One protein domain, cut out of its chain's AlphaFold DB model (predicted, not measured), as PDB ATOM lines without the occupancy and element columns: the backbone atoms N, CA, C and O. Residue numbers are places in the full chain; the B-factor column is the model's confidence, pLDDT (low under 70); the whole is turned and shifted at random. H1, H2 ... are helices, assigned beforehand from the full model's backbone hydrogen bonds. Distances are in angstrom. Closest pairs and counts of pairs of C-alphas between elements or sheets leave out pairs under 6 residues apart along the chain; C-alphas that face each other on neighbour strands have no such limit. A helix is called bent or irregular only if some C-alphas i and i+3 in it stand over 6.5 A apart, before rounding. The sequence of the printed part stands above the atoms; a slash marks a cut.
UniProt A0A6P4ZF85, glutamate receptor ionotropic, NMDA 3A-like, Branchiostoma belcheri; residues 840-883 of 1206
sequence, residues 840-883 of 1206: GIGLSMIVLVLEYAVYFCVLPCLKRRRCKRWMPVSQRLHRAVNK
ATOM      1  N   GLY A 840     -45.049  93.444  19.095       92.81
ATOM      2  CA  GLY A 840     -44.602  94.840  19.128       92.81
ATOM      3  C   GLY A 840     -45.471  95.740  20.016       92.81
ATOM      4  O   GLY A 840     -44.941  96.541  20.788       92.81
ATOM      5  N   ILE A 841     -46.798  95.571  19.975       95.00
ATOM      6  CA  ILE A 841     -47.738  96.278  20.864       95.00
ATOM      7  C   ILE A 841     -47.514  95.860  22.326       95.00
ATOM      8  O   ILE A 841     -47.436  96.722  23.204       95.00
ATOM      9  N   GLY A 842     -47.338  94.561  22.593       94.69
ATOM     10  CA  GLY A 842     -47.017  94.044  23.926       94.69
ATOM     11  C   GLY A 842     -45.711  94.619  24.486       94.69
ATOM     12  O   GLY A 842     -45.686  95.117  25.612       94.69
ATOM     13  N   LEU A 843     -44.646  94.643  23.679       94.75
ATOM     14  CA  LEU A 843     -43.367  95.250  24.053       94.75
ATOM     15  C   LEU A 843     -43.502  96.760  24.310       94.75
ATOM     16  O   LEU A 843     -42.949  97.262  25.285       94.75
ATOM     17  N   SER A 844     -44.275  97.475  23.488       92.69
ATOM     18  CA  SER A 844     -44.568  98.902  23.680       92.69
ATOM     19  C   SER A 844     -45.277  99.168  25.015       92.69
ATOM     20  O   SER A 844     -44.870 100.054  25.767       92.69
ATOM     21  N   MET A 845     -46.266  98.344  25.379       93.06
ATOM     22  CA  MET A 845     -46.946  98.426  26.678       93.06
ATOM     23  C   MET A 845     -46.004  98.132  27.855       93.06
ATOM     24  O   MET A 845     -46.059  98.832  28.867       93.06
ATOM     25  N   ILE A 846     -45.096  97.160  27.725       93.19
ATOM     26  CA  ILE A 846     -44.064  96.884  28.741       93.19
ATOM     27  C   ILE A 846     -43.118  98.085  28.891       93.19
ATOM     28  O   ILE A 846     -42.841  98.509  30.011       93.19
ATOM     29  N   VAL A 847     -42.665  98.685  27.785       92.06
ATOM     30  CA  VAL A 847     -41.815  99.889  27.804       92.06
ATOM     31  C   VAL A 847     -42.546 101.086  28.422       92.06
ATOM     32  O   VAL A 847     -41.940 101.812  29.207       92.06
ATOM     33  N   LEU A 848     -43.844 101.262  28.159       91.88
ATOM     34  CA  LEU A 848     -44.670 102.307  28.776       91.88
ATOM     35  C   LEU A 848     -44.796 102.118  30.298       91.88
ATOM     36  O   LEU A 848     -44.646 103.078  31.055       91.88
ATOM     37  N   VAL A 849     -45.018 100.883  30.762       90.56
ATOM     38  CA  VAL A 849     -45.048 100.546  32.198       90.56
ATOM     39  C   VAL A 849     -43.676 100.766  32.846       90.56
ATOM     40  O   VAL A 849     -43.604 101.291  33.959       90.56
ATOM     41  N   LEU A 850     -42.580 100.447  32.150       87.88
ATOM     42  CA  LEU A 850     -41.219 100.718  32.619       87.88
ATOM     43  C   LEU A 850     -40.900 102.222  32.661       87.88
ATOM     44  O   LEU A 850     -40.313 102.675  33.643       87.88
ATOM     45  N   GLU A 851     -41.311 103.020  31.670       87.88
ATOM     46  CA  GLU A 851     -41.165 104.485  31.714       87.88
ATOM     47  C   GLU A 851     -41.984 105.079  32.868       87.88
ATOM     48  O   GLU A 851     -41.466 105.908  33.618       87.88
ATOM     49  N   TYR A 852     -43.214 104.604  33.084       87.06
ATOM     50  CA  TYR A 852     -44.047 105.010  34.218       87.06
ATOM     51  C   TYR A 852     -43.405 104.647  35.569       87.06
ATOM     52  O   TYR A 852     -43.335 105.491  36.463       87.06
ATOM     53  N   ALA A 853     -42.854 103.437  35.714       83.56
ATOM     54  CA  ALA A 853     -42.139 103.012  36.919       83.56
ATOM     55  C   ALA A 853     -40.843 103.815  37.150       83.56
ATOM     56  O   ALA A 853     -40.539 104.207  38.279       83.56
ATOM     57  N   VAL A 854     -40.094 104.143  36.092       82.88
ATOM     58  CA  VAL A 854     -38.924 105.034  36.176       82.88
ATOM     59  C   VAL A 854     -39.344 106.455  36.565       82.88
ATOM     60  O   VAL A 854     -38.694 107.075  37.410       82.88
ATOM     61  N   TYR A 855     -40.451 106.962  36.019       79.31
ATOM     62  CA  TYR A 855     -40.997 108.277  36.352       79.31
ATOM     63  C   TYR A 855     -41.491 108.362  37.804       79.31
ATOM     64  O   TYR A 855     -41.220 109.352  38.485       79.31
ATOM     65  N   PHE A 856     -42.173 107.327  38.299       77.44
ATOM     66  CA  PHE A 856     -42.806 107.342  39.619       77.44
ATOM     67  C   PHE A 856     -41.879 106.885  40.758       77.44
ATOM     68  O   PHE A 856     -41.925 107.454  41.846       77.44
ATOM     69  N   CYS A 857     -41.002 105.902  40.530       74.12
ATOM     70  CA  CYS A 857     -40.123 105.351  41.571       74.12
ATOM     71  C   CYS A 857     -38.687 105.891  41.485       74.12
ATOM     72  O   CYS A 857     -38.119 106.333  42.489       74.12
ATOM     73  N   VAL A 858     -38.080 105.883  40.292       68.94
ATOM     74  CA  VAL A 858     -36.649 106.207  40.130       68.94
ATOM     75  C   VAL A 858     -36.406 107.719  40.149       68.94
ATOM     76  O   VAL A 858     -35.467 108.184  40.797       68.94
ATOM     77  N   LEU A 859     -37.264 108.510  39.501       69.50
ATOM     78  CA  LEU A 859     -37.119 109.968  39.405       69.50
ATOM     79  C   LEU A 859     -37.159 110.683  40.779       69.50
ATOM     80  O   LEU A 859     -36.261 111.494  41.034       69.50
ATOM     81  N   PRO A 860     -38.070 110.353  41.721       68.12
ATOM     82  CA  PRO A 860     -38.023 110.893  43.086       68.12
ATOM     83  C   PRO A 860     -36.774 110.468  43.875       68.12
ATOM     84  O   PRO A 860     -36.191 111.281  44.600       68.12
ATOM     85  N   CYS A 861     -36.308 109.226  43.699       65.38
ATOM     86  CA  CYS A 861     -35.075 108.740  44.330       65.38
ATOM     87  C   CYS A 861     -33.827 109.472  43.804       65.38
ATOM     88  O   CYS A 861     -32.945 109.833  44.587       65.38
ATOM     89  N   LEU A 862     -33.771 109.761  42.498       64.75
ATOM     90  CA  LEU A 862     -32.714 110.574  41.890       64.75
ATOM     91  C   LEU A 862     -32.766 112.030  42.369       64.75
ATOM     92  O   LEU A 862     -31.720 112.593  42.702       64.75
ATOM     93  N   LYS A 863     -33.962 112.632  42.473       62.50
ATOM     94  CA  LYS A 863     -34.107 114.019  42.945       62.50
ATOM     95  C   LYS A 863     -33.637 114.186  44.400       62.50
ATOM     96  O   LYS A 863     -32.970 115.173  44.704       62.50
ATOM     97  N   ARG A 864     -33.841 113.180  45.266       63.12
ATOM     98  CA  ARG A 864     -33.262 113.142  46.631       63.12
ATOM     99  C   ARG A 864     -31.723 113.107  46.672       63.12
ATOM    100  O   ARG A 864     -31.156 113.578  47.652       63.12
ATOM    101  N   ARG A 865     -31.028 112.582  45.649       60.66
ATOM    102  CA  ARG A 865     -29.555 112.395  45.656       60.66
ATOM    103  C   ARG A 865     -28.737 113.498  44.947       60.66
ATOM    104  O   ARG A 865     -27.513 113.413  44.938       60.66
ATOM    105  N   ARG A 866     -29.371 114.528  44.356       54.16
ATOM    106  CA  ARG A 866     -28.736 115.699  43.679       54.16
ATOM    107  C   ARG A 866     -27.509 115.375  42.787       54.16
ATOM    108  O   ARG A 866     -26.500 116.082  42.791       54.16
ATOM    109  N   CYS A 867     -27.588 114.321  41.972       53.03
ATOM    110  CA  CYS A 867     -26.467 113.856  41.143       53.03
ATOM    111  C   CYS A 867     -26.200 114.743  39.899       53.03
ATOM    112  O   CYS A 867     -26.713 114.482  38.813       53.03
ATOM    113  N   LYS A 868     -25.312 115.742  40.022       53.16
ATOM    114  CA  LYS A 868     -24.947 116.734  38.975       53.16
ATOM    115  C   LYS A 868     -24.397 116.206  37.624       53.16
ATOM    116  O   LYS A 868     -24.129 117.020  36.746       53.16
ATOM    117  N   ARG A 869     -24.173 114.897  37.431       52.44
ATOM    118  CA  ARG A 869     -23.329 114.357  36.330       52.44
ATOM    119  C   ARG A 869     -24.082 113.782  35.110       52.44
ATOM    120  O   ARG A 869     -23.448 113.460  34.110       52.44
ATOM    121  N   TRP A 870     -25.416 113.702  35.139       50.72
ATOM    122  CA  TRP A 870     -26.253 113.033  34.116       50.72
ATOM    123  C   TRP A 870     -26.593 113.890  32.871       50.72
ATOM    124  O   TRP A 870     -27.716 113.869  32.371       50.72
ATOM    125  N   MET A 871     -25.643 114.675  32.357       48.53
ATOM    126  CA  MET A 871     -25.881 115.561  31.203       48.53
ATOM    127  C   MET A 871     -25.872 114.882  29.807       48.53
ATOM    128  O   MET A 871     -26.655 115.327  28.968       48.53
ATOM    129  N   PRO A 872     -25.059 113.839  29.507       49.72
ATOM    130  CA  PRO A 872     -24.949 113.314  28.135       49.72
ATOM    131  C   PRO A 872     -26.160 112.521  27.617       49.72
ATOM    132  O   PRO A 872     -26.436 112.551  26.423       49.72
ATOM    133  N   VAL A 873     -26.859 111.787  28.493       54.47
ATOM    134  CA  VAL A 873     -27.749 110.683  28.076       54.47
ATOM    135  C   VAL A 873     -29.147 111.156  27.655       54.47
ATOM    136  O   VAL A 873     -29.690 110.677  26.664       54.47
ATOM    137  N   SER A 874     -29.753 112.107  28.378       55.22
ATOM    138  CA  SER A 874     -31.080 112.638  28.027       55.22
ATOM    139  C   SER A 874     -31.315 114.041  28.583       55.22
ATOM    140  O   SER A 874     -31.404 114.248  29.795       55.22
ATOM    141  N   GLN A 875     -31.511 115.018  27.688       55.47
ATOM    142  CA  GLN A 875     -31.879 116.382  28.086       55.47
ATOM    143  C   GLN A 875     -33.297 116.446  28.689       55.47
ATOM    144  O   GLN A 875     -33.568 117.340  29.491       55.47
ATOM    145  N   ARG A 876     -34.198 115.504  28.352       58.66
ATOM    146  CA  ARG A 876     -35.526 115.395  28.985       58.66
ATOM    147  C   ARG A 876     -35.387 114.964  30.447       58.66
ATOM    148  O   ARG A 876     -35.871 115.675  31.322       58.66
ATOM    149  N   LEU A 877     -34.639 113.890  30.715       58.88
ATOM    150  CA  LEU A 877     -34.401 113.397  32.078       58.88
ATOM    151  C   LEU A 877     -33.656 114.436  32.932       58.88
ATOM    152  O   LEU A 877     -34.082 114.745  34.042       58.88
ATOM    153  N   HIS A 878     -32.611 115.071  32.390       59.25
ATOM    154  CA  HIS A 878     -31.890 116.141  33.092       59.25
ATOM    155  C   HIS A 878     -32.791 117.346  33.427       59.25
ATOM    156  O   HIS A 878     -32.613 117.969  34.473       59.25
ATOM    157  N   ARG A 879     -33.769 117.691  32.572       58.84
ATOM    158  CA  ARG A 879     -34.764 118.742  32.866       58.84
ATOM    159  C   ARG A 879     -35.806 118.300  33.894       58.84
ATOM    160  O   ARG A 879     -36.216 119.139  34.683       58.84
ATOM    161  N   ALA A 880     -36.206 117.029  33.906       58.47
ATOM    162  CA  ALA A 880     -37.124 116.483  34.909       58.47
ATOM    163  C   ALA A 880     -36.487 116.410  36.311       58.47
ATOM    164  O   ALA A 880     -37.155 116.677  37.304       58.47
ATOM    165  N   VAL A 881     -35.183 116.112  36.397       60.81
ATOM    166  CA  VAL A 881     -34.438 116.077  37.670       60.81
ATOM    167  C   VAL A 881     -34.102 117.483  38.190       60.81
ATOM    168  O   VAL A 881     -34.232 117.726  39.388       60.81
ATOM    169  N   ASN A 882     -33.682 118.410  37.315       54.78
ATOM    170  CA  ASN A 882     -33.145 119.730  37.699       54.78
ATOM    171  C   ASN A 882     -34.089 120.926  37.437       54.78
ATOM    172  O   ASN A 882     -33.629 122.068  37.395       54.78
ATOM    173  N   LYS A 883     -35.396 120.700  37.248       50.19
ATOM    174  CA  LYS A 883     -36.416 121.738  37.462       50.19
ATOM    175  C   LYS A 883     -37.094 121.510  38.807       50.19
ATOM    176  O   LYS A 883     -37.492 120.385  39.115       50.19
TER     177      LYS A 883
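Overview. This is residues 840 to 883 of the 1206 residues of the protein "glutamate receptor ionotropic, NMDA 3A-like" of Branchiostoma belcheri (UniProt A0A6P4ZF85). A long, kinked helix, H1, makes the length; beyond it the chain folds back through a loop, and a short helix, H2, packs beside residues 859 to 863 of H1, while residues 840 to 854 stick out. The 44 printed residues, with two named helices and no named strand, are all helix in class. The whole is loose, with a radius of gyration of the C-alphas of 12.2 A, and elongated, spanning 35 by 20 by 14 A.

Along the chain. Find C-alpha 840 at (-44.602, 94.840, 19.128); from there H1, residues 840 to 865, runs 35.2 A, with a kink of 33 degrees near residue 859. It is neither bent nor irregular, but only just: C-alphas 856 and 859 are 6.3 A apart. H2, residues 875 to 882, ends at C-alpha 882, (-33.145, 119.730, 37.699).

Arrangement. H1 touches H2 with residues 859 to 863 alone; the closest C-alphas, of Lys 863 and Val 881, are 5.7 A apart. They run the same way at a shallow tilt of 34.6 degrees, only just short of steep. Every O i to N i+4 pair is within hydrogen-bond range in H2, and 18 of 22 in H1.

Size, cuts and confidence. The farthest C-alphas, of Gly 840 and Arg 866, are 35.9 A apart. The printed part has no cut, and the H1 to H2 link is short. Residues 858 to 883 are under pLDDT 70.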